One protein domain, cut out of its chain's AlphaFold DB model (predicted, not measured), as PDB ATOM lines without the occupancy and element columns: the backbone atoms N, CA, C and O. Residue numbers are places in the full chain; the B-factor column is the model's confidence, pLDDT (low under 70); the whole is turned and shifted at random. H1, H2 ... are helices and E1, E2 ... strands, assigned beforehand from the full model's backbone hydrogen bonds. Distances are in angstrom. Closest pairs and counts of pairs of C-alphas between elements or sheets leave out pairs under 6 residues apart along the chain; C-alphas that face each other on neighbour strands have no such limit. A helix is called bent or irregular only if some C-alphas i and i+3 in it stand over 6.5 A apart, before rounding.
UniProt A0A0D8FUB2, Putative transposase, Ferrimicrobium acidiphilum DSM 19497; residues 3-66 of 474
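This is residues 3 to 66 of the 474 residues of the protein "Putative transposase" of Ferrimicrobium acidiphilum DSM 19497 (UniProt A0A0D8FUB2). A two-stranded hairpin, E1 and E2, is packed on one helix, H1, mostly through E2, and a second helix, H2, crosses H1 at a steep tilt. Across from H1, the short strand E3 pairs with residues 62 to 63 as the end of the printed part folds back, and Ala 3 and Val 4 lie between E2 and E3. The 64 printed residues hold two named helices and three named strands in the order H1, E1, E2, H2, E3; the sheet's order is E1 - E2, antiparallel, and the class is mixed, helices and strands. The whole is compact, with a radius of gyration of the C-alphas of 10.6 A, and its outline is rounded, spanning 31 by 25 by 20 A.

Helix H1, residues 8 to 18, comes closest to strand E2, residues 28 to 34, at the C-alphas of Lys 8 and Arg 31, 4.8 A apart. Its closest C-alphas to strand E1, residues 21 to 25, are those of Ser 15 and Lys 21, 5.8 A apart. E1 and E2 form a hairpin, antiparallel, with 137 degrees between their directions; N 23 and O 32 are 2.9 A apart and N 30 and O 23 are 2.9 A apart, both within hydrogen-bond range. H1 touches helix H2, residues 39 to 49, at a steep tilt of 50 degrees, opposite ways; their closest C-alphas are those of Val 14 and Leu 46, 6.1 A apart. E1 and H2 are apart. Strand E3, residues 54 to 56, pairs with no named strand, but its residues 55 to 56 pair antiparallel with residues 62 to 63. E2 and E3 are near each other, with 5 pairs of C-alphas within 10 A. H2 and E3 are only just apart, the closest C-alphas 8.4 A from each other. Every O i to N i+4 pair is within hydrogen-bond range in H1, against 4 of 7 in H2.

H1 begins at C-alpha 8, (188.087, 241.948, 220.026), and is 15.2 A long. E1 measures 12.8 A and E2 15.0 A. H2 is 14.3 A long and irregular: C-alphas 41 and 44 are 7.9 A apart. E3, 6.8 A long, ends at C-alpha 56, (174.807, 252.228, 219.279).

The two C-alphas farthest apart are those of Asp 26 and Gly 66, 31.5 A. The printed part has no cut, and the four links between named elements are tight. The mean pLDDT of the printed part is 89.9, and no printed residue is under 70.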
ATOM      1  N   ALA A   3     180.809 252.046 219.480       92.38
ATOM      2  CA  ALA A   3     181.169 251.306 218.277       92.38
ATOM      3  C   ALA A   3     181.267 249.802 218.564       92.38
ATOM      4  O   ALA A   3     181.924 249.375 219.511       92.38
ATOM      5  N   VAL A   4     180.629 248.972 217.739       93.75
ATOM      6  CA  VAL A   4     180.598 247.511 217.895       93.75
ATOM      7  C   VAL A   4     181.347 246.844 216.746       93.75
ATOM      8  O   VAL A   4     180.837 246.739 215.629       93.75
ATOM      9  N   MET A   5     182.543 246.334 217.026       94.19
ATOM     10  CA  MET A   5     183.407 245.676 216.043       94.19
ATOM     11  C   MET A   5     183.082 244.185 215.880       94.19
ATOM     12  O   MET A   5     182.371 243.573 216.683       94.19
ATOM     13  N   ARG A   6     183.619 243.542 214.832       90.19
ATOM     14  CA  ARG A   6     183.405 242.095 214.636       90.19
ATOM     15  C   ARG A   6     184.237 241.246 215.580       90.19
ATOM     16  O   ARG A   6     183.753 240.200 216.018       90.19
ATOM     17  N   THR A   7     185.456 241.684 215.880       91.19
ATOM     18  CA  THR A   7     186.417 240.961 216.720       91.19
ATOM     19  C   THR A   7     186.948 241.854 217.837       91.19
ATOM     20  O   THR A   7     186.924 243.078 217.729       91.19
ATOM     21  N   LYS A   8     187.447 241.231 218.912       92.50
ATOM     22  CA  LYS A   8     188.087 241.948 220.026       92.50
ATOM     23  C   LYS A   8     189.362 242.665 219.577       92.50
ATOM     24  O   LYS A   8     189.594 243.796 219.962       92.50
ATOM     25  N   VAL A   9     190.122 242.046 218.669       92.75
ATOM     26  CA  VAL A   9     191.319 242.652 218.059       92.75
ATOM     27  C   VAL A   9     190.973 243.932 217.295       92.75
ATOM     28  O   VAL A   9     191.693 244.915 217.389       92.75
ATOM     29  N   GLN A  10     189.863 243.945 216.550       94.44
ATOM     30  CA  GLN A  10     189.404 245.165 215.883       94.44
ATOM     31  C   GLN A  10     188.959 246.234 216.885       94.44
ATOM     32  O   GLN A  10     189.241 247.401 216.662       94.44
ATOM     33  N   ALA A  11     188.277 245.844 217.967       93.88
ATOM     34  CA  ALA A  11     187.890 246.779 219.022       93.88
ATOM     35  C   ALA A  11     189.118 247.422 219.681       93.88
ATOM     36  O   ALA A  11     189.133 248.636 219.846       93.88
ATOM     37  N   GLN A  12     190.165 246.637 219.957       94.75
ATOM     38  CA  GLN A  12     191.417 247.170 220.489       94.75
ATOM     39  C   GLN A  12     192.066 248.162 219.520       94.75
ATOM     40  O   GLN A  12     192.326 249.289 219.901       94.75
ATOM     41  N   LYS A  13     192.193 247.812 218.233       95.06
ATOM     42  CA  LYS A  13     192.742 248.742 217.231       95.06
ATOM     43  C   LYS A  13     191.965 250.056 217.130       95.06
ATOM     44  O   LYS A  13     192.564 251.103 216.932       95.06
ATOM     45  N   VAL A  14     190.636 250.008 217.231       94.12
ATOM     46  CA  VAL A  14     189.815 251.229 217.248       94.12
ATOM     47  C   VAL A  14     190.076 252.030 218.518       94.12
ATOM     48  O   VAL A  14     190.223 253.240 218.425       94.12
ATOM     49  N   SER A  15     190.163 251.381 219.681       94.44
ATOM     50  CA  SER A  15     190.541 252.034 220.940       94.44
ATOM     51  C   SER A  15     191.884 252.758 220.813       94.44
ATOM     52  O   SER A  15     191.944 253.948 221.102       94.44
ATOM     53  N   ASP A  16     192.899 252.094 220.257       95.00
ATOM     54  CA  ASP A  16     194.240 252.660 220.080       95.00
ATOM     55  C   ASP A  16     194.236 253.879 219.131       95.00
ATOM     56  O   ASP A  16     194.940 254.854 219.368       95.00
ATOM     57  N   LEU A  17     193.417 253.852 218.069       94.50
ATOM     58  CA  LEU A  17     193.323 254.942 217.084       94.50
ATOM     59  C   LEU A  17     192.447 256.121 217.526       94.50
ATOM     60  O   LEU A  17     192.604 257.222 217.009       94.50
ATOM     61  N   THR A  18     191.475 255.886 218.408       92.94
ATOM     62  CA  THR A  18     190.453 256.888 218.771       92.94
ATOM     63  C   THR A  18     190.597 257.417 220.193       92.94
ATOM     64  O   THR A  18     189.889 258.349 220.559       92.94
ATOM     65  N   GLY A  19     191.436 256.793 221.027       92.19
ATOM     66  CA  GLY A  19     191.456 257.023 222.476       92.19
ATOM     67  C   GLY A  19     190.205 256.502 223.199       92.19
ATOM     68  O   GLY A  19     190.070 256.674 224.410       92.19
ATOM     69  N   GLY A  20     189.274 255.858 222.482       90.69
ATOM     70  CA  GLY A  20     188.061 255.283 223.055       90.69
ATOM     71  C   GLY A  20     188.354 254.093 223.969       90.69
ATOM     72  O   GLY A  20     189.340 253.382 223.794       90.69
ATOM     73  N   LYS A  21     187.471 253.828 224.936       93.69
ATOM     74  CA  LYS A  21     187.665 252.767 225.939       93.69
ATOM     75  C   LYS A  21     186.967 251.476 225.513       93.69
ATOM     76  O   LYS A  21     185.753 251.464 225.295       93.69
ATOM     77  N   VAL A  22     187.706 250.369 225.417       94.44
ATOM     78  CA  VAL A  22     187.100 249.040 225.213       94.44
ATOM     79  C   VAL A  22     186.267 248.678 226.442       94.44
ATOM     80  O   VAL A  22     186.778 248.645 227.561       94.44
ATOM     81  N   LEU A  23     184.982 248.390 226.242       92.31
ATOM     82  CA  LEU A  23     184.102 247.974 227.331       92.31
ATOM     83  C   LEU A  23     184.454 246.559 227.788       92.31
ATOM     84  O   LEU A  23     184.799 245.701 226.966       92.31
ATOM     85  N   LEU A  24     184.310 246.317 229.087       93.44
ATOM     86  CA  LEU A  24     184.559 245.028 229.722       93.44
ATOM     87  C   LEU A  24     183.235 244.339 230.069       93.44
ATOM     88  O   LEU A  24     182.237 245.000 230.335       93.44
ATOM     89  N   ASP A  25     183.246 243.011 230.046       88.56
ATOM     90  CA  ASP A  25     182.155 242.135 230.483       88.56
ATOM     91  C   ASP A  25     182.794 241.042 231.345       88.56
ATOM     92  O   ASP A  25     183.700 240.346 230.870       88.56
ATOM     93  N   ASP A  26     182.444 240.997 232.632       87.75
ATOM     94  CA  ASP A  26     183.133 240.211 233.670       87.75
ATOM     95  C   ASP A  26     184.667 240.367 233.636       87.75
ATOM     96  O   ASP A  26     185.430 239.397 233.594       87.75
ATOM     97  N   GLY A  27     185.137 241.618 233.543       86.31
ATOM     98  CA  GLY A  27     186.564 241.959 233.479       86.31
ATOM     99  C   GLY A  27     187.261 241.599 232.159       86.31
ATOM    100  O   GLY A  27     188.441 241.894 231.986       86.31
ATOM    101  N   LYS A  28     186.559 240.992 231.192       88.38
ATOM    102  CA  LYS A  28     187.136 240.599 229.898       88.38
ATOM    103  C   LYS A  28     186.822 241.633 228.818       88.38
ATOM    104  O   LYS A  28     185.674 242.057 228.696       88.38
ATOM    105  N   PRO A  29     187.789 241.973 227.943       90.19
ATOM    106  CA  PRO A  29     187.555 242.918 226.859       90.19
ATOM    107  C   PRO A  29     186.474 242.408 225.909       90.19
ATOM    108  O   PRO A  29     186.469 241.235 225.499       90.19
ATOM    109  N   THR A  30     185.550 243.298 225.556       93.62
ATOM    110  CA  THR A  30     184.458 243.014 224.625       93.62
ATOM    111  C   THR A  30     184.794 243.469 223.201       93.62
ATOM    112  O   THR A  30     185.935 243.754 222.852       93.62
ATOM    113  N   ARG A  31     183.785 243.470 222.324       94.69
ATOM    114  CA  ARG A  31     183.875 244.019 220.962       94.69
ATOM    115  C   ARG A  31     183.360 245.459 220.875       94.69
ATOM    116  O   ARG A  31     183.191 245.964 219.768       94.69
ATOM    117  N   LYS A  32     183.014 246.060 222.014       93.62
ATOM    118  CA  LYS A  32     182.396 247.380 222.102       93.62
ATOM    119  C   LYS A  32     183.447 248.397 222.538       93.62
ATOM    120  O   LYS A  32     184.167 248.137 223.497       93.62
ATOM    121  N   VAL A  33     183.510 249.528 221.850       93.81
ATOM    122  CA  VAL A  33     184.394 250.653 222.170       93.81
ATOM    123  C   VAL A  33     183.520 251.867 222.446       93.81
ATOM    124  O   VAL A  33     182.708 252.236 221.597       93.81
ATOM    125  N   ALA A  34     183.648 252.449 223.634       93.19
ATOM    126  CA  ALA A  34     183.004 253.708 223.976       93.19
ATOM    127  C   ALA A  34     183.832 254.866 223.410       93.19
ATOM    128  O   ALA A  34     185.019 254.986 223.716       93.19
ATOM    129  N   LEU A  35     183.199 255.686 222.573       91.69
ATOM    130  CA  LEU A  35     183.782 256.879 221.968       91.69
ATOM    131  C   LEU A  35     183.284 258.115 222.725       91.69
ATOM    132  O   LEU A  35     182.091 258.207 223.028       91.69
ATOM    133  N   ALA A  36     184.195 259.049 223.012       84.06
ATOM    134  CA  ALA A  36     183.921 260.241 223.818       84.06
ATOM    135  C   ALA A  36     183.134 261.338 223.072       84.06
ATOM    136  O   ALA A  36     182.603 262.241 223.708       84.06
ATOM    137  N   GLY A  37     183.050 261.262 221.741       81.31
ATOM    138  CA  GLY A  37     182.387 262.258 220.894       81.31
ATOM    139  C   GLY A  37     181.454 261.643 219.850       81.31
ATOM    140  O   GLY A  37     181.122 260.453 219.906       81.31
ATOM    141  N   ASP A  38     181.036 262.471 218.893       82.69
ATOM    142  CA  ASP A  38     180.192 262.046 217.776       82.69
ATOM    143  C   ASP A  38     180.953 261.107 216.823       82.69
ATOM    144  O   ASP A  38     182.167 261.212 216.639       82.69
ATOM    145  N   PHE A  39     180.234 260.182 216.194       83.12
ATOM    146  CA  PHE A  39     180.784 259.221 215.244       83.12
ATOM    147  C   PHE A  39     181.522 259.884 214.086       83.12
ATOM    148  O   PHE A  39     182.555 259.359 213.672       83.12
ATOM    149  N   GLU A  40     181.039 261.022 213.583       86.62
ATOM    150  CA  GLU A  40     181.681 261.706 212.455       86.62
ATOM    151  C   GLU A  40     183.137 262.085 212.747       86.62
ATOM    152  O   GLU A  40     183.970 262.002 211.849       86.62
ATOM    153  N   GLN A  41     183.477 262.383 214.006       88.25
ATOM    154  CA  GLN A  41     184.851 262.704 214.414       88.25
ATOM    155  C   GLN A  41     185.798 261.500 214.292       88.25
ATOM    156  O   GLN A  41     186.980 261.662 214.008       88.25
ATOM    157  N   TYR A  42     185.283 260.284 214.489       90.88
ATOM    158  CA  TYR A  42     186.073 259.048 214.507       90.88
ATOM    159  C   TYR A  42     185.847 258.168 213.274       90.88
ATOM    160  O   TYR A  42     186.403 257.069 213.185       90.88
ATOM    161  N   ARG A  43     185.020 258.612 212.322       89.56
ATOM    162  CA  ARG A  43     184.567 257.804 211.186       89.56
ATOM    163  C   ARG A  43     185.734 257.212 210.404       89.56
ATOM    164  O   ARG A  43     185.739 256.006 210.167       89.56
ATOM    165  N   ASP A  44     186.724 258.024 210.046       89.81
ATOM    166  CA  ASP A  44     187.868 257.571 209.249       89.81
ATOM    167  C   ASP A  44     188.719 256.541 210.004       89.81
ATOM    168  O   ASP A  44     189.111 255.519 209.435       89.81
ATOM    169  N   ALA A  45     188.917 256.735 211.314       91.69
ATOM    170  CA  ALA A  45     189.608 255.773 212.168       91.69
ATOM    171  C   ALA A  45     188.863 254.428 212.210       91.69
ATOM    172  O   ALA A  45     189.473 253.374 212.011       91.69
ATOM    173  N   LEU A  46     187.537 254.439 212.384       90.94
ATOM    174  CA  LEU A  46     186.726 253.218 212.367       90.94
ATOM    175  C   LEU A  46     186.747 252.537 210.990       90.94
ATOM    176  O   LEU A  46     186.993 251.329 210.908       90.94
ATOM    177  N   GLU A  47     186.513 253.298 209.917       91.38
ATOM    178  CA  GLU A  47     186.470 252.798 208.539       91.38
ATOM    179  C   GLU A  47     187.826 252.226 208.087       91.38
ATOM    180  O   GLU A  47     187.845 251.267 207.305       91.38
ATOM    181  N   SER A  48     188.945 252.737 208.619       91.25
ATOM    182  CA  SER A  48     190.288 252.187 208.382       91.25
ATOM    183  C   SER A  48     190.460 250.769 208.943       91.25
ATOM    184  O   SER A  48     191.137 249.932 208.342       91.25
ATOM    185  N   VAL A  49     189.795 250.459 210.063       91.31
ATOM    186  CA  VAL A  49     189.840 249.133 210.696       91.31
ATOM    187  C   VAL A  49     188.832 248.185 210.051       91.31
ATOM    188  O   VAL A  49     189.118 246.999 209.846       91.31
ATOM    189  N   SER A  50     187.615 248.662 209.785       90.00
ATOM    190  CA  SER A  50     186.536 247.860 209.211       90.00
ATOM    191  C   SER A  50     185.397 248.749 208.725       90.00
ATOM    192  O   SER A  50     185.019 249.693 209.393       90.00
ATOM    193  N   VAL A  51     184.728 248.358 207.641       89.62
ATOM    194  CA  VAL A  51     183.428 248.938 207.234       89.62
ATOM    195  C   VAL A  51     182.228 248.111 207.722       89.62
ATOM    196  O   VAL A  51     181.102 248.270 207.262       89.62
ATOM    197  N   LEU A  52     182.478 247.139 208.604       89.19
ATOM    198  CA  LEU A  52     181.489 246.185 209.117       89.19
ATOM    199  C   LEU A  52     181.339 246.289 210.635       89.19
ATOM    200  O   LEU A  52     181.313 245.261 211.319       89.19
ATOM    201  N   PHE A  53     181.282 247.513 211.143       90.69
ATOM    202  CA  PHE A  53     180.944 247.810 212.531       90.69
ATOM    203  C   PHE A  53     179.451 248.126 212.671       90.69
ATOM    204  O   PHE A  53     178.767 248.425 211.692       90.69
ATOM    205  N   GLY A  54     178.938 248.001 213.892       90.12
ATOM    206  CA  GLY A  54     177.663 248.586 214.300       90.12
ATOM    207  C   GLY A  54     177.901 249.840 215.133       90.12
ATOM    208  O   GLY A  54     178.968 249.979 215.727       90.12
ATOM    209  N   LEU A  55     176.902 250.713 215.204       90.44
ATOM    210  CA  LEU A  55     176.881 251.846 216.124       90.44
ATOM    211  C   LEU A  55     175.668 251.726 217.036       90.44
ATOM    212  O   LEU A  55     174.590 251.323 216.591       90.44
ATOM    213  N   CYS A  56     175.864 252.080 218.297       90.06
ATOM    214  CA  CYS A  56     174.807 252.228 219.279       90.06
ATOM    215  C   CYS A  56     174.919 253.598 219.949       90.06
ATOM    216  O   CYS A  56     176.031 254.043 220.239       90.06
ATOM    217  N   ASN A  57     173.791 254.253 220.208       87.19
ATOM    218  CA  ASN A  57     173.762 255.404 221.110       87.19
ATOM    219  C   ASN A  57     173.957 254.931 222.564       87.19
ATOM    220  O   ASN A  57     174.107 253.734 222.838       87.19
ATOM    221  N   ASP A  58     173.971 255.873 223.498       79.56
ATOM    222  CA  ASP A  58     174.276 255.578 224.900       79.56
ATOM    223  C   ASP A  58     173.130 254.828 225.611       79.56
ATOM    224  O   ASP A  58     173.363 254.155 226.611       79.56
ATOM    225  N   THR A  59     171.918 254.825 225.034       81.94
ATOM    226  CA  THR A  59     170.783 253.988 225.471       81.94
ATOM    227  C   THR A  59     170.827 252.565 224.893       81.94
ATOM    228  O   THR A  59     170.016 251.712 225.253       81.94
ATOM    229  N   GLY A  60     171.798 252.265 224.019       79.75
ATOM    230  CA  GLY A  60     171.996 250.950 223.404       79.75
ATOM    231  C   GLY A  60     171.199 250.713 222.116       79.75
ATOM    232  O   GLY A  60     171.293 249.630 221.523       79.75
ATOM    233  N   GLU A  61     170.454 251.705 221.637       85.19
ATOM    234  CA  GLU A  61     169.724 251.646 220.374       85.19
ATOM    235  C   GLU A  61     170.681 251.726 219.188       85.19
ATOM    236  O   GLU A  61     171.692 252.425 219.212       85.19
ATOM    237  N   LYS A  62     170.374 250.991 218.115       85.12
ATOM    238  CA  LYS A  62     171.233 250.946 216.927       85.12
ATOM    239  C   LYS A  62     171.098 252.217 216.104       85.12
ATOM    240  O   LYS A  62     170.001 252.569 215.686       85.12
ATOM    241  N   VAL A  63     172.239 252.798 215.761       84.50
ATOM    242  CA  VAL A  63     172.343 253.985 214.911       84.50
ATOM    243  C   VAL A  63     172.861 253.574 213.523       84.50
ATOM    244  O   VAL A  63     173.677 252.646 213.423       84.50
ATOM    245  N   PRO A  64     172.397 254.205 212.425       83.31
ATOM    246  CA  PRO A  64     172.929 253.948 211.090       83.31
ATOM    247  C   PRO A  64     174.435 254.223 211.006       83.31
ATOM    248  O   PRO A  64     174.910 255.277 211.403       83.31
ATOM    249  N   THR A  65     175.190 253.294 210.420       84.75
ATOM    250  CA  THR A  65     176.651 253.418 210.243       84.75
ATOM    251  C   THR A  65     177.045 254.147 208.955       84.75
ATOM    252  O   THR A  65     178.226 254.281 208.658       84.75
ATOM    253  N   GLY A  66     176.070 254.506 208.112       85.12
ATOM    254  CA  GLY A  66     176.315 254.944 206.732       85.12
ATOM    255  C   GLY A  66     176.745 253.816 205.778       85.12
ATOM    256  O   GLY A  66     176.950 254.064 204.589       85.12
TER     257      GLY A  66